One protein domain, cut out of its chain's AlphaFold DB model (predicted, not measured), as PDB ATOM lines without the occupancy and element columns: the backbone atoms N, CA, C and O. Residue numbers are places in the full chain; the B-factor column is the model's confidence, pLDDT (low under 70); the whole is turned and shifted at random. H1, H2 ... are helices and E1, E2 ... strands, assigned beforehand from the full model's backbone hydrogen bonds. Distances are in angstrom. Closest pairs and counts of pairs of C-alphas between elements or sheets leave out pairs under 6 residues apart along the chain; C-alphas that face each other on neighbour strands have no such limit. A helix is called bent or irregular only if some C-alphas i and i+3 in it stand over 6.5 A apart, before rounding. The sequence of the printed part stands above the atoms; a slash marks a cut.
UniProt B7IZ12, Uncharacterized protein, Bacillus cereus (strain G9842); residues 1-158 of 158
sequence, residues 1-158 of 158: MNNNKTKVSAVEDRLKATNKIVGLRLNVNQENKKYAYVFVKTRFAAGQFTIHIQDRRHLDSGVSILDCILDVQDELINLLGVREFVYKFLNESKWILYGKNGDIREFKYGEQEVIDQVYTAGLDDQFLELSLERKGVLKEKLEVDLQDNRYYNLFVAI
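What this domain is: This is residues 1 to 158 of the 158 residues of an uncharacterized protein of Bacillus cereus (strain G9842) (UniProt B7IZ12). A strongly twisted sheet of six strands curls round the helix H2 on one of its faces, while H4 covers part of E3 and E4 on the opposite face. H1 stands up from the sheet on the same face as H2, meeting it with residues 12 to 17, and a long unnamed stretch, residues 135 to 153, leads from H4 to the short H5 near the edge strand E1. The printed part has 158 residues with five named helices and six named strands, in the order H1 E1 E2 E3 H2 H3 E4 E5 E6 H4 H5. The class is mixed, helices and strands; the sheet, in the order E1 E2 E3 E4 E5 E6, is mixed too, with E3 and E4 parallel and the other neighbours antiparallel. The whole is compact, with a radius of gyration of the C-alphas of 15.5 A and spans of 54 by 39 by 30 A.

How they stand to each other: H1, residues 2 to 17, is on the sheet at a height of 13.7 A, over E2, residues 34 to 45, and E3, residues 48 to 55. Its closest C-alphas to E2 are those of Lys 16 and Phe 44, 5.3 A apart. E1, residues 22 to 28, E2 and E3 form a meander, each strand the antiparallel neighbour of the one before; N 24 and O 38 are 2.8 A apart, and N 41 and O 52 are 3.0 A apart, both within hydrogen-bond range. E2 bends by 51 degrees at residue 37. The sheet curls round H2, residues 65 to 79; the closest C-alphas of E1 and H2 are those of Val 28 and Asp 71, 5.4 A apart. H3, residues 83 to 92, only grazes the sheet with residues 87 to 92, and is close to but not clearly touching H2, the C-alphas of Ile 77 and Arg 83 being 6.0 A apart. E3, H2, H3 and E4, residues 93 to 98, make a strand-helix-strand unit, two parallel neighbour strands with helices between, and its crossover is right-handed; N 53 and O 96 are 2.9 A apart. E4, E5, residues 104 to 108, and E6, residues 111 to 114, form a second meander, with N 97 and O 105 at 2.8 A and N 106 and O 113 at 2.8 A. H4, residues 125 to 134, is on the opposite face from H1 and H2, at a height of 9.4 A, over E3 and only just over E4, on which 3 of its C-alphas fall. On the local plane H4 and E3 stand at 30.1 degrees, only just slantwise. H5, residues 154 to 157, only grazes the sheet; the C-alphas of Val 22 and Leu 154 are 6.2 A apart. Every O i to N i+4 pair is within hydrogen-bond range in H1 and H4, but 9 of 11 in H2 and 4 of 6 in H3, while H5 is too short for such a pair.

Where its parts are: H1 begins at C-alpha 2, (-56.872, -4.607, 21.226), and is 22.9 A long. E1 is 17.7 A, E2 33.4 A and E3 22.9 A long; C-alpha 34 of E2 is at (-19.836, 8.077, 24.191). H2 is 16.4 A and E4 16.3 A long. H2 and H3 are irregular: C-alphas 67 and 70 are 8.6 A apart, and C-alphas 84 and 87 are 8.7 A apart. H4 is 14.1 A long, and H5 ends at C-alpha 157, (-35.379, 2.908, 6.009).

The domain as a whole: The two C-alphas farthest apart, those of Met 1 and Lys 139, are 55.1 A apart. The printed part has no cut, and the link from H4 to H5, 19 residues, is long. The mean pLDDT of the printed part is 79.2; 34 residues are under 70, among them residues 1 to 5 and 139 to 158.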
ATOM      1  N   MET A   1     -57.175  -3.322  25.408       46.91
ATOM      2  CA  MET A   1     -56.353  -4.516  25.093       46.91
ATOM      3  C   MET A   1     -56.160  -4.783  23.591       46.91
ATOM      4  O   MET A   1     -55.116  -5.323  23.255       46.91
ATOM      5  N   ASN A   2     -57.063  -4.381  22.677       47.94
ATOM      6  CA  ASN A   2     -56.872  -4.607  21.226       47.94
ATOM      7  C   ASN A   2     -55.771  -3.752  20.570       47.94
ATOM      8  O   ASN A   2     -55.027  -4.272  19.747       47.94
ATOM      9  N   ASN A   3     -55.600  -2.486  20.971       59.66
ATOM     10  CA  ASN A   3     -54.638  -1.588  20.311       59.66
ATOM     11  C   ASN A   3     -53.174  -2.047  20.409       59.66
ATOM     12  O   ASN A   3     -52.419  -1.853  19.460       59.66
ATOM     13  N   ASN A   4     -52.766  -2.681  21.513       59.38
ATOM     14  CA  ASN A   4     -51.371  -3.104  21.685       59.38
ATOM     15  C   ASN A   4     -51.026  -4.305  20.803       59.38
ATOM     16  O   ASN A   4     -49.953  -4.326  20.214       59.38
ATOM     17  N   LYS A   5     -51.943  -5.270  20.638       64.75
ATOM     18  CA  LYS A   5     -51.725  -6.403  19.724       64.75
ATOM     19  C   LYS A   5     -51.568  -5.931  18.277       64.75
ATOM     20  O   LYS A   5     -50.668  -6.392  17.585       64.75
ATOM     21  N   THR A   6     -52.388  -4.969  17.850       70.00
ATOM     22  CA  THR A   6     -52.306  -4.384  16.503       70.00
ATOM     23  C   THR A   6     -50.990  -3.634  16.283       70.00
ATOM     24  O   THR A   6     -50.360  -3.807  15.244       70.00
ATOM     25  N   LYS A   7     -50.532  -2.845  17.268       71.31
ATOM     26  CA  LYS A   7     -49.236  -2.146  17.203       71.31
ATOM     27  C   LYS A   7     -48.048  -3.110  17.131       71.31
ATOM     28  O   LYS A   7     -47.158  -2.896  16.316       71.31
ATOM     29  N   VAL A   8     -48.044  -4.160  17.958       70.31
ATOM     30  CA  VAL A   8     -46.990  -5.193  17.964       70.31
ATOM     31  C   VAL A   8     -46.901  -5.858  16.592       70.31
ATOM     32  O   VAL A   8     -45.829  -5.850  15.997       70.31
ATOM     33  N   SER A   9     -48.031  -6.333  16.050       76.56
ATOM     34  CA  SER A   9     -48.070  -6.948  14.714       76.56
ATOM     35  C   SER A   9     -47.540  -5.996  13.647       76.56
ATOM     36  O   SER A   9     -46.682  -6.377  12.866       76.56
ATOM     37  N   ALA A  10     -47.957  -4.727  13.658       79.00
ATOM     38  CA  ALA A  10     -47.496  -3.749  12.674       79.00
ATOM     39  C   ALA A  10     -45.981  -3.475  12.752       79.00
ATOM     40  O   ALA A  10     -45.343  -3.221  11.732       79.00
ATOM     41  N   VAL A  11     -45.373  -3.500  13.943       76.12
ATOM     42  CA  VAL A  11     -43.911  -3.385  14.077       76.12
ATOM     43  C   VAL A  11     -43.226  -4.648  13.564       76.12
ATOM     44  O   VAL A  11     -42.288  -4.544  12.777       76.12
ATOM     45  N   GLU A  12     -43.712  -5.823  13.961       77.81
ATOM     46  CA  GLU A  12     -43.179  -7.105  13.506       77.81
ATOM     47  C   GLU A  12     -43.252  -7.232  11.975       77.81
ATOM     48  O   GLU A  12     -42.272  -7.613  11.343       77.81
ATOM     49  N   ASP A  13     -44.371  -6.860  11.359       81.38
ATOM     50  CA  ASP A  13     -44.581  -6.961   9.912       81.38
ATOM     51  C   ASP A  13     -43.664  -6.014   9.127       81.38
ATOM     52  O   ASP A  13     -43.108  -6.394   8.097       81.38
ATOM     53  N   ARG A  14     -43.405  -4.818   9.663       78.88
ATOM     54  CA  ARG A  14     -42.421  -3.877   9.104       78.88
ATOM     55  C   ARG A  14     -40.988  -4.408   9.190       78.88
ATOM     56  O   ARG A  14     -40.242  -4.341   8.212       78.88
ATOM     57  N   LEU A  15     -40.607  -4.980  10.334       76.62
ATOM     58  CA  LEU A  15     -39.281  -5.583  10.517       76.62
ATOM     59  C   LEU A  15     -39.091  -6.820   9.629       76.62
ATOM     60  O   LEU A  15     -38.011  -7.013   9.080       76.62
ATOM     61  N   LYS A  16     -40.144  -7.627   9.444       77.56
ATOM     62  CA  LYS A  16     -40.171  -8.777   8.522       77.56
ATOM     63  C   LYS A  16     -39.985  -8.363   7.068       77.56
ATOM     64  O   LYS A  16     -39.282  -9.042   6.327       77.56
ATOM     65  N   ALA A  17     -40.636  -7.274   6.661       73.50
ATOM     66  CA  ALA A  17     -40.587  -6.775   5.291       73.50
ATOM     67  C   ALA A  17     -39.231  -6.145   4.929       73.50
ATOM     68  O   ALA A  17     -38.937  -5.949   3.749       73.50
ATOM     69  N   THR A  18     -38.394  -5.837   5.924       70.69
ATOM     70  CA  THR A  18     -37.135  -5.128   5.705       70.69
ATOM     71  C   THR A  18     -35.946  -6.066   5.673       70.69
ATOM     72  O   THR A  18     -35.667  -6.770   6.634       70.69
ATOM     73  N   ASN A  19     -35.183  -5.988   4.584       70.69
ATOM     74  CA  ASN A  19     -33.896  -6.667   4.432       70.69
ATOM     75  C   ASN A  19     -32.737  -5.676   4.201       70.69
ATOM     76  O   ASN A  19     -31.684  -6.034   3.673       70.69
ATOM     77  N   LYS A  20     -32.947  -4.395   4.530       80.62
ATOM     78  CA  LYS A  20     -31.951  -3.336   4.339       80.62
ATOM     79  C   LYS A  20     -31.024  -3.237   5.543       80.62
ATOM     80  O   LYS A  20     -31.449  -3.411   6.682       80.62
ATOM     81  N   ILE A  21     -29.775  -2.886   5.268       84.31
ATOM     82  CA  ILE A  21     -28.787  -2.532   6.284       84.31
ATOM     83  C   ILE A  21     -28.907  -1.038   6.586       84.31
ATOM     84  O   ILE A  21     -28.969  -0.211   5.675       84.31
ATOM     85  N   VAL A  22     -28.930  -0.694   7.870       86.25
ATOM     86  CA  VAL A  22     -29.120   0.671   8.366       86.25
ATOM     87  C   VAL A  22     -27.908   1.080   9.195       86.25
ATOM     88  O   VAL A  22     -27.558   0.411  10.161       86.25
ATOM     89  N   GLY A  23     -27.266   2.189   8.826       87.56
ATOM     90  CA  GLY A  23     -26.180   2.794   9.602       87.56
ATOM     91  C   GLY A  23     -26.719   3.715  10.697       87.56
ATOM     92  O   GLY A  23     -27.429   4.676  10.393       87.56
ATOM     93  N   LEU A  24     -26.363   3.448  11.954       86.88
ATOM     94  CA  LEU A  24     -26.840   4.168  13.136       86.88
ATOM     95  C   LEU A  24     -25.685   4.716  13.979       86.88
ATOM     96  O   LEU A  24     -24.623   4.105  14.105       86.88
ATOM     97  N   ARG A  25     -25.940   5.873  14.597       88.00
ATOM     98  CA  ARG A  25     -25.158   6.431  15.703       88.00
ATOM     99  C   ARG A  25     -25.983   6.286  16.973       88.00
ATOM    100  O   ARG A  25     -26.950   7.025  17.143       88.00
ATOM    101  N   LEU A  26     -25.611   5.353  17.834       86.94
ATOM    102  CA  LEU A  26     -26.304   5.091  19.092       86.94
ATOM    103  C   LEU A  26     -25.554   5.784  20.225       86.94
ATOM    104  O   LEU A  26     -24.326   5.690  20.297       86.94
ATOM    105  N   ASN A  27     -26.267   6.505  21.089       85.94
ATOM    106  CA  ASN A  27     -25.643   7.124  22.254       85.94
ATOM    107  C   ASN A  27     -25.472   6.047  23.325       85.94
ATOM    108  O   ASN A  27     -26.447   5.449  23.757       85.94
ATOM    109  N   VAL A  28     -24.240   5.799  23.759       82.19
ATOM    110  CA  VAL A  28     -23.941   4.796  24.792       82.19
ATOM    111  C   VAL A  28     -23.233   5.505  25.929       82.19
ATOM    112  O   VAL A  28     -22.408   6.375  25.666       82.19
ATOM    113  N   ASN A  29     -23.551   5.185  27.182       75.12
ATOM    114  CA  ASN A  29     -23.061   5.934  28.341       75.12
ATOM    115  C   ASN A  29     -23.251   7.467  28.184       75.12
ATOM    116  O   ASN A  29     -22.320   8.217  27.861       75.12
ATOM    117  N   GLN A  30     -24.490   7.927  28.404       68.94
ATOM    118  CA  GLN A  30     -24.894   9.331  28.219       68.94
ATOM    119  C   GLN A  30     -24.040  10.313  29.038       68.94
ATOM    120  O   GLN A  30     -23.746  11.411  28.562       68.94
ATOM    121  N   GLU A  31     -23.584   9.903  30.224       74.00
ATOM    122  CA  GLU A  31     -22.741  10.711  31.112       74.00
ATOM    123  C   GLU A  31     -21.397  11.074  30.467       74.00
ATOM    124  O   GLU A  31     -20.955  12.219  30.541       74.00
ATOM    125  N   ASN A  32     -20.774  10.125  29.760       73.19
ATOM    126  CA  ASN A  32     -19.476  10.320  29.108       73.19
ATOM    127  C   ASN A  32     -19.584  10.718  27.628       73.19
ATOM    128  O   ASN A  32     -18.568  10.757  26.933       73.19
ATOM    129  N   LYS A  33     -20.801  10.995  27.132       78.88
ATOM    130  CA  LYS A  33     -21.086  11.357  25.729       78.88
ATOM    131  C   LYS A  33     -20.468  10.388  24.713       78.88
ATOM    132  O   LYS A  33     -20.071  10.796  23.617       78.88
ATOM    133  N   LYS A  34     -20.365   9.109  25.079       83.56
ATOM    134  CA  LYS A  34     -19.836   8.077  24.191       83.56
ATOM    135  C   LYS A  34     -20.909   7.670  23.183       83.56
ATOM    136  O   LYS A  34     -22.103   7.930  23.340       83.56
ATOM    137  N   TYR A  35     -20.472   7.075  22.086       86.25
ATOM    138  CA  TYR A  35     -21.373   6.601  21.047       86.25
ATOM    139  C   TYR A  35     -20.858   5.284  20.464       86.25
ATOM    140  O   TYR A  35     -19.657   5.003  20.483       86.25
ATOM    141  N   ALA A  36     -21.776   4.490  19.926       87.69
ATOM    142  CA  ALA A  36     -21.485   3.323  19.111       87.69
ATOM    143  C   ALA A  36     -21.976   3.588  17.684       87.69
ATOM    144  O   ALA A  36     -23.107   4.029  17.468       87.69
ATOM    145  N   TYR A  37     -21.110   3.335  16.709       88.38
ATOM    146  CA  TYR A  37     -21.448   3.437  15.296       88.38
ATOM    147  C   TYR A  37     -21.613   2.043  14.728       88.38
ATOM    148  O   TYR A  37     -20.654   1.271  14.700       88.38
ATOM    149  N   VAL A  38     -22.828   1.733  14.289       90.00
ATOM    150  CA  VAL A  38     -23.214   0.362  13.961       90.00
ATOM    151  C   VAL A  38     -23.965   0.286  12.645       90.00
ATOM    152  O   VAL A  38     -24.707   1.200  12.285       90.00
ATOM    153  N   PHE A  39     -23.800  -0.827  11.945       91.25
ATOM    154  CA  PHE A  39     -24.746  -1.297  10.949       91.25
ATOM    155  C   PHE A  39     -25.721  -2.265  11.609       91.25
ATOM    156  O   PHE A  39     -25.303  -3.174  12.321       91.25
ATOM    157  N   VAL A  40     -27.016  -2.074  11.370       90.88
ATOM    158  CA  VAL A  40     -28.077  -2.952  11.864       90.88
ATOM    159  C   VAL A  40     -28.840  -3.537  10.692       90.88
ATOM    160  O   VAL A  40     -29.206  -2.822   9.759       90.88
ATOM    161  N   LYS A  41     -29.101  -4.840  10.762       90.56
ATOM    162  CA  LYS A  41     -29.973  -5.556   9.832       90.56
ATOM    163  C   LYS A  41     -30.883  -6.481  10.622       90.56
ATOM    164  O   LYS A  41     -30.429  -7.196  11.512       90.56
ATOM    165  N   THR A  42     -32.166  -6.475  10.295       88.25
ATOM    166  CA  THR A  42     -33.142  -7.392  10.885       88.25
ATOM    167  C   THR A  42     -33.517  -8.460   9.879       88.25
ATOM    168  O   THR A  42     -33.697  -8.172   8.701       88.25
ATOM    169  N   ARG A  43     -33.661  -9.696  10.347       86.38
ATOM    170  CA  ARG A  43     -34.142 -10.825   9.555       86.38
ATOM    171  C   ARG A  43     -35.222 -11.546  10.338       86.38
ATOM    172  O   ARG A  43     -35.056 -11.786  11.528       86.38
ATOM    173  N   PHE A  44     -36.305 -11.931   9.677       83.00
ATOM    174  CA  PHE A  44     -37.302 -12.820  10.265       83.00
ATOM    175  C   PHE A  44     -37.312 -14.143   9.513       83.00
ATOM    176  O   PHE A  44     -37.523 -14.176   8.301       83.00
ATOM    177  N   ALA A  45     -37.065 -15.234  10.224       79.31
ATOM    178  CA  ALA A  45     -37.082 -16.577   9.665       79.31
ATOM    179  C   ALA A  45     -37.510 -17.574  10.744       79.31
ATOM    180  O   ALA A  45     -37.240 -17.362  11.922       79.31
ATOM    181  N   ALA A  46     -38.193 -18.651  10.344       77.25
ATOM    182  CA  ALA A  46     -38.619 -19.725  11.250       77.25
ATOM    183  C   ALA A  46     -39.370 -19.248  12.519       77.25
ATOM    184  O   ALA A  46     -39.257 -19.855  13.577       77.25
ATOM    185  N   GLY A  47     -40.141 -18.157  12.417       76.31
ATOM    186  CA  GLY A  47     -40.909 -17.608  13.541       76.31
ATOM    187  C   GLY A  47     -40.112 -16.732  14.513       76.31
ATOM    188  O   GLY A  47     -40.685 -16.289  15.503       76.31
ATOM    189  N   GLN A  48     -38.834 -16.455  14.237       82.44
ATOM    190  CA  GLN A  48     -37.943 -15.713  15.125       82.44
ATOM    191  C   GLN A  48     -37.327 -14.492  14.423       82.44
ATOM    192  O   GLN A  48     -36.955 -14.552  13.247       82.44
ATOM    193  N   PHE A  49     -37.184 -13.381  15.153       86.19
ATOM    194  CA  PHE A  49     -36.392 -12.235  14.699       86.19
ATOM    195  C   PHE A  49     -34.919 -12.451  15.020       86.19
ATOM    196  O   PHE A  49     -34.572 -12.803  16.138       86.19
ATOM    197  N   THR A  50     -34.043 -12.186  14.059       89.75
ATOM    198  CA  THR A  50     -32.603 -12.059  14.276       89.75
ATOM    199  C   THR A  50     -32.188 -10.625  13.986       89.75
ATOM    200  O   THR A  50     -32.503 -10.076  12.929       89.75
ATOM    201  N   ILE A  51     -31.507 -10.007  14.942       91.31
ATOM    202  CA  ILE A  51     -30.986  -8.649  14.872       91.31
ATOM    203  C   ILE A  51     -29.475  -8.766  14.768       91.31
ATOM    204  O   ILE A  51     -28.794  -9.182  15.705       91.31
ATOM    205  N   HIS A  52     -28.964  -8.419  13.598       93.31
ATOM    206  CA  HIS A  52     -27.546  -8.383  13.310       93.31
ATOM    207  C   HIS A  52     -27.042  -6.969  13.562       93.31
ATOM    208  O   HIS A  52     -27.614  -6.011  13.039       93.31
ATOM    209  N   ILE A  53     -25.974  -6.841  14.344       93.94
ATOM    210  CA  ILE A  53     -25.361  -5.561  14.695       93.94
ATOM    211  C   ILE A  53     -23.866  -5.661  14.441       93.94
ATOM    212  O   ILE A  53     -23.190  -6.470  15.069       93.94
ATOM    213  N   GLN A  54     -23.340  -4.830  13.550       92.50
ATOM    214  CA  GLN A  54     -21.923  -4.804  13.221       92.50
ATOM    215  C   GLN A  54     -21.308  -3.450  13.535       92.50
ATOM    216  O   GLN A  54     -21.820  -2.418  13.110       92.50
ATOM    217  N   ASP A  55     -20.182  -3.450  14.242       90.44
ATOM    218  CA  ASP A  55     -19.378  -2.246  14.434       90.44
ATOM    219  C   ASP A  55     -18.913  -1.675  13.088       90.44
ATOM    220  O   ASP A  55     -18.407  -2.409  12.230       90.44
ATOM    221  N   ARG A  56     -18.971  -0.351  12.937       86.25
ATOM    222  CA  ARG A  56     -18.381   0.368  11.795       86.25
ATOM    223  C   ARG A  56     -16.871   0.553  11.963       86.25
ATOM    224  O   ARG A  56     -16.364   0.617  13.087       86.25
ATOM    225  N   ARG A  57     -16.139   0.621  10.842       70.56
ATOM    226  CA  ARG A  57     -14.703   0.952  10.852       70.56
ATOM    227  C   ARG A  57     -14.567   2.454  11.132       70.56
ATOM    228  O   ARG A  57     -15.331   3.242  10.600       70.56
ATOM    229  N   HIS A  58     -13.584   2.817  11.959       60.03
ATOM    230  CA  HIS A  58     -13.171   4.193  12.275       60.03
ATOM    231  C   HIS A  58     -14.251   5.144  12.807       60.03
ATOM    232  O   HIS A  58     -15.054   5.642  12.039       60.03
ATOM    233  N   LEU A  59     -14.160   5.508  14.092       56.41
ATOM    234  CA  LEU A  59     -14.390   6.873  14.596       56.41
ATOM    235  C   LEU A  59     -13.623   7.009  15.920       56.41
ATOM    236  O   LEU A  59     -13.782   6.164  16.801       56.41
ATOM    237  N   ASP A  60     -12.797   8.049  16.059       56.34
ATOM    238  CA  ASP A  60     -11.832   8.228  17.164       56.34
ATOM    239  C   ASP A  60     -12.461   8.248  18.576       56.34
ATOM    240  O   ASP A  60     -11.755   8.151  19.575       56.34
ATOM    241  N   SER A  61     -13.791   8.346  18.687       61.25
ATOM    242  CA  SER A  61     -14.541   8.303  19.958       61.25
ATOM    243  C   SER A  61     -15.592   7.181  20.046       61.25
ATOM    244  O   SER A  61     -16.427   7.186  20.952       61.25
ATOM    245  N   GLY A  62     -15.571   6.207  19.128       72.31
ATOM    246  CA  GLY A  62     -16.552   5.120  19.080       72.31
ATOM    247  C   GLY A  62     -16.218   3.940  19.995       72.31
ATOM    248  O   GLY A  62     -15.165   3.320  19.851       72.31
ATOM    249  N   VAL A  63     -17.154   3.555  20.863       85.12
ATOM    250  CA  VAL A  63     -17.071   2.323  21.674       85.12
ATOM    251  C   VAL A  63     -17.399   1.107  20.799       85.12
ATOM    252  O   VAL A  63     -18.043   1.248  19.759       85.12
ATOM    253  N   SER A  64     -16.858  -0.062  21.135       88.44
ATOM    254  CA  SER A  64     -17.211  -1.340  20.496       88.44
ATOM    255  C   SER A  64     -18.573  -1.814  20.995       88.44
ATOM    256  O   SER A  64     -18.821  -1.761  22.199       88.44
ATOM    257  N   ILE A  65     -19.428  -2.347  20.115       90.75
ATOM    258  CA  ILE A  65     -20.710  -2.940  20.544       90.75
ATOM    259  C   ILE A  65     -20.531  -4.067  21.559       90.75
ATOM    260  O   ILE A  65     -21.412  -4.282  22.386       90.75
ATOM    261  N   LEU A  66     -19.399  -4.774  21.525       90.81
ATOM    262  CA  LEU A  66     -19.128  -5.863  22.463       90.81
ATOM    263  C   LEU A  66     -18.944  -5.349  23.898       90.81
ATOM    264  O   LEU A  66     -19.212  -6.089  24.841       90.81
ATOM    265  N   ASP A  67     -18.554  -4.083  24.064       89.00
ATOM    266  CA  ASP A  67     -18.319  -3.463  25.372       89.00
ATOM    267  C   ASP A  67     -19.558  -2.722  25.906       89.00
ATOM    268  O   ASP A  67     -19.625  -2.404  27.091       89.00
ATOM    269  N   CYS A  68     -20.540  -2.417  25.048       88.81
ATOM    270  CA  CYS A  68     -21.707  -1.600  25.400       88.81
ATOM    271  C   CYS A  68     -23.041  -2.143  24.863       88.81
ATOM    272  O   CYS A  68     -23.980  -1.377  24.644       88.81
ATOM    273  N   ILE A  69     -23.155  -3.459  24.657       91.38
ATOM    274  CA  ILE A  69     -24.351  -4.063  24.051       91.38
ATOM    275  C   ILE A  69     -25.647  -3.749  24.811       91.38
ATOM    276  O   ILE A  69     -26.679  -3.556  24.180       91.38
ATOM    277  N   LEU A  70     -25.614  -3.638  26.140       91.00
ATOM    278  CA  LEU A  70     -26.803  -3.293  26.929       91.00
ATOM    279  C   LEU A  70     -27.349  -1.903  26.566       91.00
ATOM    280  O   LEU A  70     -28.543  -1.763  26.307       91.00
ATOM    281  N   ASP A  71     -26.469  -0.904  26.464       90.81
ATOM    282  CA  ASP A  71     -26.839   0.456  26.053       90.81
ATOM    283  C   ASP A  71     -27.333   0.472  24.597       90.81
ATOM    284  O   ASP A  71     -28.349   1.082  24.275       90.81
ATOM    285  N   VAL A  72     -26.633  -0.245  23.709       90.81
ATOM    286  CA  VAL A  72     -27.014  -0.397  22.295       90.81
ATOM    287  C   VAL A  72     -28.398  -1.034  22.157       90.81
ATOM    288  O   VAL A  72     -29.198  -0.594  21.333       90.81
ATOM    289  N   GLN A  73     -28.692  -2.058  22.958       91.06
ATOM    290  CA  GLN A  73     -29.974  -2.747  22.960       91.06
ATOM    291  C   GLN A  73     -31.101  -1.823  23.438       91.06
ATOM    292  O   GLN A  73     -32.140  -1.782  22.776       91.06
ATOM    293  N   ASP A  74     -30.910  -1.051  24.517       90.31
ATOM    294  CA  ASP A  74     -31.928  -0.096  24.985       90.31
ATOM    295  C   ASP A  74     -32.198   1.003  23.947       90.31
ATOM    296  O   ASP A  74     -33.354   1.268  23.609       90.31
ATOM    297  N   GLU A  75     -31.149   1.586  23.359       90.00
ATOM    298  CA  GLU A  75     -31.297   2.592  22.303       90.00
ATOM    299  C   GLU A  75     -32.021   2.025  21.075       90.00
ATOM    300  O   GLU A  75     -32.898   2.687  20.516       90.00
ATOM    301  N   LEU A  76     -31.725   0.787  20.667       89.00
ATOM    302  CA  LEU A  76     -32.435   0.134  19.567       89.00
ATOM    303  C   LEU A  76     -33.894  -0.167  19.914       89.00
ATOM    304  O   LEU A  76     -34.758   0.043  19.069       89.00
ATOM    305  N   ILE A  77     -34.200  -0.599  21.139       89.06
ATOM    306  CA  ILE A  77     -35.584  -0.783  21.607       89.06
ATOM    307  C   ILE A  77     -36.362   0.533  21.537       89.06
ATOM    308  O   ILE A  77     -37.515   0.551  21.092       89.06
ATOM    309  N   ASN A  78     -35.728   1.631  21.954       87.44
ATOM    310  CA  ASN A  78     -36.303   2.971  21.897       87.44
ATOM    311  C   ASN A  78     -36.542   3.397  20.447       87.44
ATOM    312  O   ASN A  78     -37.653   3.802  20.100       87.44
ATOM    313  N   LEU A  79     -35.533   3.235  19.586       84.75
ATOM    314  CA  LEU A  79     -35.621   3.555  18.164       84.75
ATOM    315  C   LEU A  79     -36.667   2.718  17.442       84.75
ATOM    316  O   LEU A  79     -37.332   3.255  16.571       84.75
ATOM    317  N   LEU A  80     -36.828   1.446  17.813       82.19
ATOM    318  CA  LEU A  80     -37.836   0.531  17.282       82.19
ATOM    319  C   LEU A  80     -39.228   0.750  17.899       82.19
ATOM    320  O   LEU A  80     -40.195   0.108  17.490       82.19
ATOM    321  N   GLY A  81     -39.374   1.635  18.886       82.31
ATOM    322  CA  GLY A  81     -40.662   1.891  19.529       82.31
ATOM    323  C   GLY A  81     -41.303   0.637  20.139       82.31
ATOM    324  O   GLY A  81     -42.526   0.572  20.261       82.31
ATOM    325  N   VAL A  82     -40.500  -0.368  20.513       83.38
ATOM    326  CA  VAL A  82     -40.981  -1.658  21.054       83.38
ATOM    327  C   VAL A  82     -41.037  -1.685  22.576       83.38
ATOM    328  O   VAL A  82     -41.271  -2.730  23.180       83.38
ATOM    329  N   ARG A  83     -40.851  -0.529  23.224       85.56
ATOM    330  CA  ARG A  83     -40.727  -0.427  24.683       85.56
ATOM    331  C   ARG A  83     -41.943  -0.969  25.436       85.56
ATOM    332  O   ARG A  83     -41.784  -1.597  26.476       85.56
ATOM    333  N   GLU A  84     -43.143  -0.818  24.871       81.25
ATOM    334  CA  GLU A  84     -44.390  -1.359  25.439       81.25
ATOM    335  C   GLU A  84     -44.417  -2.903  25.518       81.25
ATOM    336  O   GLU A  84     -45.222  -3.461  26.261       81.25
ATOM    337  N   PHE A  85     -43.558  -3.610  24.772       82.31
ATOM    338  CA  PHE A  85     -43.497  -5.078  24.719       82.31
ATOM    339  C   PHE A  85     -42.061  -5.620  24.767       82.31
ATOM    340  O   PHE A  85     -41.777  -6.715  24.273       82.31
ATOM    341  N   VAL A  86     -41.169  -4.869  25.415       86.62
ATOM    342  CA  VAL A  86     -39.728  -5.138  25.468       86.62
ATOM    343  C   VAL A  86     -39.393  -6.566  25.897       86.62
ATOM    344  O   VAL A  86     -38.577  -7.212  25.255       86.62
ATOM    345  N   TYR A  87     -40.073  -7.112  26.908       84.81
ATOM    346  CA  TYR A  87     -39.809  -8.470  27.398       84.81
ATOM    347  C   TYR A  87     -40.078  -9.544  26.344       84.81
ATOM    348  O   TYR A  87     -39.274 -10.456  26.177       84.81
ATOM    349  N   LYS A  88     -41.197  -9.426  25.617       84.44
ATOM    350  CA  LYS A  88     -41.530 -10.349  24.528       84.44
ATOM    351  C   LYS A  88     -40.484 -10.232  23.423       84.44
ATOM    352  O   LYS A  88     -39.925 -11.234  22.999       84.44
ATOM    353  N   PHE A  89     -40.187  -8.999  23.013       84.94
ATOM    354  CA  PHE A  89     -39.225  -8.730  21.954       84.94
ATOM    355  C   PHE A  89     -37.838  -9.285  22.288       84.94
ATOM    356  O   PHE A  89     -37.266  -9.990  21.469       84.94
ATOM    357  N   LEU A  90     -37.322  -9.035  23.492       87.50
ATOM    358  CA  LEU A  90     -36.017  -9.526  23.936       87.50
ATOM    359  C   LEU A  90     -35.949 -11.054  24.012       87.50
ATOM    360  O   LEU A  90     -34.958 -11.628  23.582       87.50
ATOM    361  N   ASN A  91     -36.999 -11.708  24.512       84.38
ATOM    362  CA  ASN A  91     -37.029 -13.168  24.632       84.38
ATOM    363  C   ASN A  91     -37.179 -13.884  23.283       84.38
ATOM    364  O   ASN A  91     -36.700 -15.001  23.121       84.38
ATOM    365  N   GLU A  92     -37.872 -13.266  22.329       86.56
ATOM    366  CA  GLU A  92     -38.165 -13.869  21.024       86.56
ATOM    367  C   GLU A  92     -37.195 -13.419  19.922       86.56
ATOM    368  O   GLU A  92     -37.280 -13.902  18.792       86.56
ATOM    369  N   SER A  93     -36.265 -12.508  20.220       87.31
ATOM    370  CA  SER A  93     -35.245 -12.064  19.272       87.31
ATOM    371  C   SER A  93     -33.878 -12.657  19.588       87.31
ATOM    372  O   SER A  93     -33.446 -12.752  20.733       87.31
ATOM    373  N   LYS A  94     -33.171 -13.039  18.530       90.81
ATOM    374  CA  LYS A  94     -31.769 -13.431  18.552       90.81
ATOM    375  C   LYS A  94     -30.906 -12.223  18.202       90.81
ATOM    376  O   LYS A  94     -31.195 -11.529  17.232       90.81
ATOM    377  N   TRP A  95     -29.840 -11.983  18.957       92.94
ATOM    378  CA  TRP A  95     -28.948 -10.837  18.762       92.94
ATOM    379  C   TRP A  95     -27.560 -11.331  18.382       92.94
ATOM    380  O   TRP A  95     -26.910 -12.011  19.175       92.94
ATOM    381  N   ILE A  96     -27.110 -10.999  17.174       94.44
ATOM    382  CA  ILE A  96     -25.783 -11.369  16.681       94.44
ATOM    383  C   ILE A  96     -24.931 -10.118  16.538       94.44
ATOM    384  O   ILE A  96     -25.284  -9.186  15.814       94.44
ATOM    385  N   LEU A  97     -23.802 -10.119  17.232       94.56
ATOM    386  CA  LEU A  97     -22.860  -9.018  17.327       94.56
ATOM    387  C   LEU A  97     -21.629  -9.325  16.481       94.56
ATOM    388  O   LEU A  97     -21.043 -10.395  16.617       94.56
ATOM    389  N   TYR A  98     -21.213  -8.372  15.656       93.38
ATOM    390  CA  TYR A  98     -20.031  -8.454  14.802       93.38
ATOM    391  C   TYR A  98     -19.081  -7.308  15.181       93.38
ATOM    392  O   TYR A  98     -19.304  -6.146  14.835       93.38
ATOM    393  N   GLY A  99     -18.034  -7.623  15.939       90.50
ATOM    394  CA  GLY A  99     -17.108  -6.641  16.498       90.50
ATOM    395  C   GLY A  99     -16.128  -6.045  15.482       90.50
ATOM    396  O   GLY A  99     -15.923  -6.553  14.373       90.50
ATOM    397  N   LYS A 100     -15.446  -4.967  15.886       87.06
ATOM    398  CA  LYS A 100     -14.388  -4.299  15.088       87.06
ATOM    399  C   LYS A 100     -13.254  -5.229  14.664       87.06
ATOM    400  O   LYS A 100     -12.725  -5.076  13.568       87.06
ATOM    401  N   ASN A 101     -12.934  -6.213  15.500       86.12
ATOM    402  CA  ASN A 101     -11.858  -7.174  15.252       86.12
ATOM    403  C   ASN A 101     -12.327  -8.393  14.432       86.12
ATOM    404  O   ASN A 101     -11.563  -9.327  14.222       86.12
ATOM    405  N   GLY A 102     -13.591  -8.398  13.990       86.62
ATOM    406  CA  GLY A 102     -14.212  -9.513  13.276       86.62
ATOM    407  C   GLY A 102     -14.709 -10.643  14.182       86.62
ATOM    408  O   GLY A 102     -15.145 -11.684  13.690       86.62
ATOM    409  N   ASP A 103     -14.664 -10.459  15.503       90.12
ATOM    410  CA  ASP A 103     -15.298 -11.370  16.455       90.12
ATOM    411  C   ASP A 103     -16.810 -11.382  16.275       90.12
ATOM    412  O   ASP A 103     -17.428 -10.335  16.083       90.12
ATOM    413  N   ILE A 104     -17.400 -12.573  16.357       92.56
ATOM    414  CA  ILE A 104     -18.840 -12.771  16.237       92.56
ATOM    415  C   ILE A 104     -19.333 -13.368  17.548       92.56
ATOM    416  O   ILE A 104     -18.765 -14.347  18.038       92.56
ATOM    417  N   ARG A 105     -20.364 -12.762  18.136       93.19
ATOM    418  CA  ARG A 105     -20.954 -13.216  19.398       93.19
ATOM    419  C   ARG A 105     -22.470 -13.225  19.328       93.19
ATOM    420  O   ARG A 105     -23.070 -12.381  18.669       93.19
ATOM    421  N   GLU A 106     -23.088 -14.156  20.033       92.69
ATOM    422  CA  GLU A 106     -24.517 -14.138  20.318       92.69
ATOM    423  C   GLU A 106     -24.745 -13.497  21.686       92.69
ATOM    424  O   GLU A 106     -24.077 -13.854  22.654       92.69
ATOM    425  N   PHE A 107     -25.678 -12.551  21.776       91.44
ATOM    426  CA  PHE A 107     -26.056 -11.938  23.047       91.44
ATOM    427  C   PHE A 107     -27.358 -12.547  23.569       91.44
ATOM    428  O   PHE A 107     -28.396 -12.456  22.909       91.44
ATOM    429  N   LYS A 108     -27.302 -13.155  24.759       85.06
ATOM    430  CA  LYS A 108     -28.432 -13.808  25.433       85.06
ATOM    431  C   LYS A 108     -28.457 -13.404  26.899       85.06
ATOM    432  O   LYS A 108     -27.497 -13.645  27.612       85.06
ATOM    433  N   TYR A 109     -29.563 -12.824  27.364       77.31
ATOM    434  CA  TYR A 109     -29.812 -12.598  28.798       77.31
ATOM    435  C   TYR A 109     -28.678 -11.890  29.574       77.31
ATOM    436  O   TYR A 109     -28.467 -12.171  30.749       77.31
ATOM    437  N   GLY A 110     -27.959 -10.954  28.944       77.81
ATOM    438  CA  GLY A 110     -26.828 -10.260  29.579       77.81
ATOM    439  C   GLY A 110     -25.468 -10.934  29.369       77.81
ATOM    440  O   GLY A 110     -24.443 -10.328  29.666       77.81
ATOM    441  N   GLU A 111     -25.444 -12.134  28.798       81.31
ATOM    442  CA  GLU A 111     -24.238 -12.896  28.491       81.31
ATOM    443  C   GLU A 111     -23.913 -12.844  26.992       81.31
ATOM    444  O   GLU A 111     -24.791 -12.681  26.140       81.31
ATOM    445  N   GLN A 112     -22.623 -12.958  26.665       86.00
ATOM    446  CA  GLN A 112     -22.132 -13.023  25.289       86.00
ATOM    447  C   GLN A 112     -21.447 -14.369  25.047       86.00
ATOM    448  O   GLN A 112     -20.407 -14.648  25.639       86.00
ATOM    449  N   GLU A 113     -21.997 -15.166  24.138       87.69
ATOM    450  CA  GLU A 113     -21.425 -16.446  23.715       87.69
ATOM    451  C   GLU A 113     -20.669 -16.261  22.397       87.69
ATOM    452  O   GLU A 113     -21.171 -15.636  21.462       87.69
ATOM    453  N   VAL A 114     -19.447 -16.785  22.303       86.56
ATOM    454  CA  VAL A 114     -18.645 -16.674  21.078       86.56
ATOM    455  C   VAL A 114     -19.177 -17.629  20.009       86.56
ATOM    456  O   VAL A 114     -19.471 -18.789  20.292       86.56
ATOM    457  N   ILE A 115     -19.277 -17.146  18.768       84.38
ATOM    458  CA  ILE A 115     -19.580 -17.972  17.596       84.38
ATOM    459  C   ILE A 115     -18.280 -18.213  16.825       84.38
ATOM    460  O   ILE A 115     -17.850 -17.381  16.025       84.38
ATOM    461  N   ASP A 116     -17.663 -19.372  17.055       72.06
ATOM    462  CA  ASP A 116     -16.387 -19.745  16.424       72.06
ATOM    463  C   ASP A 116     -16.554 -20.444  15.065       72.06
ATOM    464  O   ASP A 116     -15.599 -20.573  14.296       72.06
ATOM    465  N   GLN A 117     -17.768 -20.897  14.741       68.88
ATOM    466  CA  GLN A 117     -18.049 -21.607  13.496       68.88
ATOM    467  C   GLN A 117     -18.527 -20.642  12.407       68.88
ATOM    468  O   GLN A 117     -19.589 -20.026  12.519       68.88
ATOM    469  N   VAL A 118     -17.765 -20.587  11.311       59.16
ATOM    470  CA  VAL A 118     -18.009 -19.712  10.152       59.16
ATOM    471  C   VAL A 118     -19.376 -19.959   9.497       59.16
ATOM    472  O   VAL A 118     -19.996 -19.019   9.018       59.16
ATOM    473  N   TYR A 119     -19.890 -21.192   9.528       59.03
ATOM    474  CA  TYR A 119     -21.154 -21.578   8.881       59.03
ATOM    475  C   TYR A 119     -22.316 -21.769   9.862       59.03
ATOM    476  O   TYR A 119     -23.232 -22.554   9.610       59.03
ATOM    477  N   THR A 120     -22.287 -21.077  11.002       71.44
ATOM    478  CA  THR A 120     -23.393 -21.144  11.961       71.44
ATOM    479  C   THR A 120     -24.682 -20.640  11.310       71.44
ATOM    480  O   THR A 120     -24.725 -19.559  10.721       71.44
ATOM    481  N   ALA A 121     -25.759 -21.420  11.425       68.62
ATOM    482  CA  ALA A 121     -27.058 -21.032  10.893       68.62
ATOM    483  C   ALA A 121     -27.533 -19.706  11.516       68.62
ATOM    484  O   ALA A 121     -27.496 -19.524  12.735       68.62
ATOM    485  N   GLY A 122     -28.016 -18.792  10.671       78.19
ATOM    486  CA  GLY A 122     -28.552 -17.502  11.109       78.19
ATOM    487  C   GLY A 122     -27.533 -16.365  11.185       78.19
ATOM    488  O   GLY A 122     -27.874 -15.320  11.726       78.19
ATOM    489  N   LEU A 123     -26.317 -16.535  10.651       85.94
ATOM    490  CA  LEU A 123     -25.424 -15.412  10.345       85.94
ATOM    491  C   LEU A 123     -25.890 -14.676   9.077       85.94
ATOM    492  O   LEU A 123     -26.634 -15.226   8.262       85.94
ATOM    493  N   ASP A 124     -25.505 -13.407   8.955       90.25
ATOM    494  CA  ASP A 124     -25.757 -12.618   7.747       90.25
ATOM    495  C   ASP A 124     -24.505 -12.619   6.878       90.25
ATOM    496  O   ASP A 124     -23.433 -12.278   7.373       90.25
ATOM    497  N   ASP A 125     -24.647 -12.988   5.605       87.12
ATOM    498  CA  ASP A 125     -23.512 -13.203   4.702       87.12
ATOM    499  C   ASP A 125     -22.655 -11.938   4.549       87.12
ATOM    500  O   ASP A 125     -21.436 -12.006   4.685       87.12
ATOM    501  N   GLN A 126     -23.281 -10.764   4.392       88.00
ATOM    502  CA  GLN A 126     -22.555  -9.497   4.220       88.00
ATOM    503  C   GLN A 126     -21.771  -9.122   5.484       88.00
ATOM    504  O   GLN A 126     -20.641  -8.637   5.410       88.00
ATOM    505  N   PHE A 127     -22.358  -9.346   6.664       90.38
ATOM    506  CA  PHE A 127     -21.679  -9.054   7.928       90.38
ATOM    507  C   PHE A 127     -20.597 -10.088   8.245       90.38
ATOM    508  O   PHE A 127     -19.535  -9.721   8.757       90.38
ATOM    509  N   LEU A 128     -20.841 -11.362   7.926       88.75
ATOM    510  CA  LEU A 128     -19.889 -12.456   8.086       88.75
ATOM    511  C   LEU A 128     -18.655 -12.242   7.212       88.75
ATOM    512  O   LEU A 128     -17.540 -12.318   7.723       88.75
ATOM    513  N   GLU A 129     -18.842 -11.925   5.933       87.19
ATOM    514  CA  GLU A 129     -17.762 -11.613   4.995       87.19
ATOM    515  C   GLU A 129     -16.853 -10.505   5.534       87.19
ATOM    516  O   GLU A 129     -15.640 -10.695   5.651       87.19
ATOM    517  N   LEU A 130     -17.437  -9.383   5.973       85.75
ATOM    518  CA  LEU A 130     -16.671  -8.282   6.555       85.75
ATOM    519  C   LEU A 130     -15.965  -8.686   7.864       85.75
ATOM    520  O   LEU A 130     -14.844  -8.247   8.132       85.75
ATOM    521  N   SER A 131     -16.579  -9.533   8.693       88.31
ATOM    522  CA  SER A 131     -15.930 -10.056   9.903       88.31
ATOM    523  C   SER A 131     -14.744 -10.972   9.588       88.31
ATOM    524  O   SER A 131     -13.704 -10.875  10.240       88.31
ATOM    525  N   LEU A 132     -14.858 -11.829   8.574       86.69
ATOM    526  CA  LEU A 132     -13.777 -12.706   8.122       86.69
ATOM    527  C   LEU A 132     -12.618 -11.919   7.489       86.69
ATOM    528  O   LEU A 132     -11.456 -12.259   7.728       86.69
ATOM    529  N   GLU A 133     -12.910 -10.848   6.744       84.56
ATOM    530  CA  GLU A 133     -11.904  -9.892   6.257       84.56
ATOM    531  C   GLU A 133     -11.161  -9.242   7.433       84.56
ATOM    532  O   GLU A 133      -9.931  -9.226   7.469       84.56
ATOM    533  N   ARG A 134     -11.891  -8.763   8.452       85.62
ATOM    534  CA  ARG A 134     -11.300  -8.149   9.657       85.62
ATOM    535  C   ARG A 134     -10.420  -9.114  10.452       85.62
ATOM    536  O   ARG A 134      -9.402  -8.681  10.985       85.62
ATOM    537  N   LYS A 135     -10.769 -10.404  10.488       84.88
ATOM    538  CA  LYS A 135      -9.943 -11.466  11.089       84.88
ATOM    539  C   LYS A 135      -8.728 -11.862  10.237       84.88
ATOM    540  O   LYS A 135      -7.931 -12.687  10.676       84.88
ATOM    541  N   GLY A 136      -8.583 -11.320   9.026       80.44
ATOM    542  CA  GLY A 136      -7.513 -11.688   8.094       80.44
ATOM    543  C   GLY A 136      -7.647 -13.105   7.525       80.44
ATOM    544  O   GLY A 136      -6.679 -13.643   6.989       80.44
ATOM    545  N   VAL A 137      -8.830 -13.721   7.651       80.38
ATOM    546  CA  VAL A 137      -9.128 -15.050   7.092       80.38
ATOM    547  C   VAL A 137      -9.379 -14.938   5.588       80.38
ATOM    548  O   VAL A 137      -8.926 -15.783   4.817       80.38
ATOM    549  N   LEU A 138     -10.036 -13.856   5.160       74.75
ATOM    550  CA  LEU A 138     -10.130 -13.463   3.755       74.75
ATOM    551  C   LEU A 138      -8.956 -12.538   3.410       74.75
ATOM    552  O   LEU A 138      -8.751 -11.515   4.059       74.75
ATOM    553  N   LYS A 139      -8.161 -12.925   2.404       55.75
ATOM    554  CA  LYS A 139      -6.959 -12.188   1.965       55.75
ATOM    555  C   LYS A 139      -7.242 -11.119   0.906       55.75
ATOM    556  O   LYS A 139      -6.385 -10.272   0.665       55.75
ATOM    557  N   GLU A 140      -8.406 -11.160   0.270       59.22
ATOM    558  CA  GLU A 140      -8.821 -10.169  -0.723       59.22
ATOM    559  C   GLU A 140      -9.652  -9.072  -0.056       59.22
ATOM    560  O   GLU A 140     -10.484  -9.350   0.809       59.22
ATOM    561  N   LYS A 141      -9.423  -7.812  -0.454       57.62
ATOM    562  CA  LYS A 141     -10.323  -6.712  -0.095       57.62
ATOM    563  C   LYS A 141     -11.652  -6.964  -0.794       57.62
ATOM    564  O   LYS A 141     -11.748  -6.757  -2.001       57.62
ATOM    565  N   LEU A 142     -12.652  -7.409  -0.045       59.00
ATOM    566  CA  LEU A 142     -14.015  -7.441  -0.545       59.00
ATOM    567  C   LEU A 142     -14.523  -6.003  -0.637       59.00
ATOM    568  O   LEU A 142     -14.459  -5.244   0.331       59.00
ATOM    569  N   GLU A 143     -15.047  -5.622  -1.798       53.81
ATOM    570  CA  GLU A 143     -15.877  -4.424  -1.916       53.81
ATOM    571  C   GLU A 143     -17.249  -4.717  -1.296       53.81
ATOM    572  O   GLU A 143     -18.258  -4.861  -1.983       53.81
ATOM    573  N   VAL A 144     -17.297  -4.842   0.031       62.41
ATOM    574  CA  VAL A 144     -18.572  -4.826   0.743       62.41
ATOM    575  C   VAL A 144     -19.023  -3.363   0.761       62.41
ATOM    576  O   VAL A 144     -18.447  -2.556   1.490       62.41
ATOM    577  N   ASP A 145     -20.015  -2.993  -0.062       61.91
ATOM    578  CA  ASP A 145     -20.563  -1.619  -0.155       61.91
ATOM    579  C   ASP A 145     -21.392  -1.242   1.094       61.91
ATOM    580  O   ASP A 145     -22.581  -0.917   1.052       61.91
ATOM    581  N   LEU A 146     -20.752  -1.315   2.257       66.06
ATOM    582  CA  LEU A 146     -21.242  -0.814   3.529       66.06
ATOM    583  C   LEU A 146     -20.765   0.629   3.671       66.06
ATOM    584  O   LEU A 146     -19.689   0.910   4.192       66.06
ATOM    585  N   GLN A 147     -21.557   1.570   3.159       65.94
ATOM    586  CA  GLN A 147     -21.153   2.977   3.157       65.94
ATOM    587  C   GLN A 147     -21.095   3.559   4.577       65.94
ATOM    588  O   GLN A 147     -22.114   3.894   5.191       65.94
ATOM    589  N   ASP A 148     -19.870   3.739   5.073       61.38
ATOM    590  CA  ASP A 148     -19.545   4.217   6.424       61.38
ATOM    591  C   ASP A 148     -19.890   5.696   6.694       61.38
ATOM    592  O   ASP A 148     -19.918   6.145   7.840       61.38
ATOM    593  N   ASN A 149     -20.271   6.447   5.663       55.12
ATOM    594  CA  ASN A 149     -20.564   7.877   5.794       55.12
ATOM    595  C   ASN A 149     -22.062   8.200   5.864       55.12
ATOM    596  O   ASN A 149     -22.435   9.361   6.023       55.12
ATOM    597  N   ARG A 150     -22.941   7.198   5.724       59.47
ATOM    598  CA  ARG A 150     -24.392   7.417   5.666       59.47
ATOM    599  C   ARG A 150     -25.060   7.001   6.975       59.47
ATOM    600  O   ARG A 150     -24.765   5.932   7.515       59.47
ATOM    601  N   TYR A 151     -25.927   7.874   7.485       56.22
ATOM    602  CA  TYR A 151     -26.807   7.620   8.624       56.22
ATOM    603  C   TYR A 151     -28.232   7.480   8.119       56.22
ATOM    604  O   TYR A 151     -28.681   8.277   7.294       56.22
ATOM    605  N   TYR A 152     -28.942   6.494   8.644       62.41
ATOM    606  CA  TYR A 152     -30.319   6.218   8.269       62.41
ATOM    607  C   TYR A 152     -31.143   6.010   9.531       62.41
ATOM    608  O   TYR A 152     -30.726   5.290  10.427       62.41
ATOM    609  N   ASN A 153     -32.322   6.625   9.616       56.81
ATOM    610  CA  ASN A 153     -33.268   6.268  10.668       56.81
ATOM    611  C   ASN A 153     -33.872   4.901  10.322       56.81
ATOM    612  O   ASN A 153     -34.374   4.718   9.212       56.81
ATOM    613  N   LEU A 154     -33.836   3.967  11.273       60.00
ATOM    614  CA  LEU A 154     -34.333   2.604  11.103       60.00
ATOM    615  C   LEU A 154     -35.788   2.586  10.601       60.00
ATOM    616  O   LEU A 154     -36.083   1.832   9.688       60.00
ATOM    617  N   PHE A 155     -36.654   3.495  11.062       56.66
ATOM    618  CA  PHE A 155     -38.051   3.606  10.604       56.66
ATOM    619  C   PHE A 155     -38.298   4.452   9.358       56.66
ATOM    620  O   PHE A 155     -39.418   4.493   8.865       56.66
ATOM    621  N   VAL A 156     -37.288   5.169   8.875       57.28
ATOM    622  CA  VAL A 156     -37.355   5.824   7.559       57.28
ATOM    623  C   VAL A 156     -36.797   4.885   6.481       57.28
ATOM    624  O   VAL A 156     -37.109   5.027   5.303       57.28
ATOM    625  N   ALA A 157     -35.959   3.923   6.880       49.91
ATOM    626  CA  ALA A 157     -35.379   2.908   6.009       49.91
ATOM    627  C   ALA A 157     -36.259   1.645   5.855       49.91
ATOM    628  O   ALA A 157     -36.231   1.046   4.768       49.91
ATOM    629  N   ILE A 158     -36.991   1.278   6.921       48.09
ATOM    630  CA  ILE A 158     -38.066   0.264   6.999       48.09
ATOM    631  C   ILE A 158     -39.382   0.857   6.495       48.09
ATOM    632  O   ILE A 158     -39.991   0.251   5.587       48.09
TER     633      ILE A 158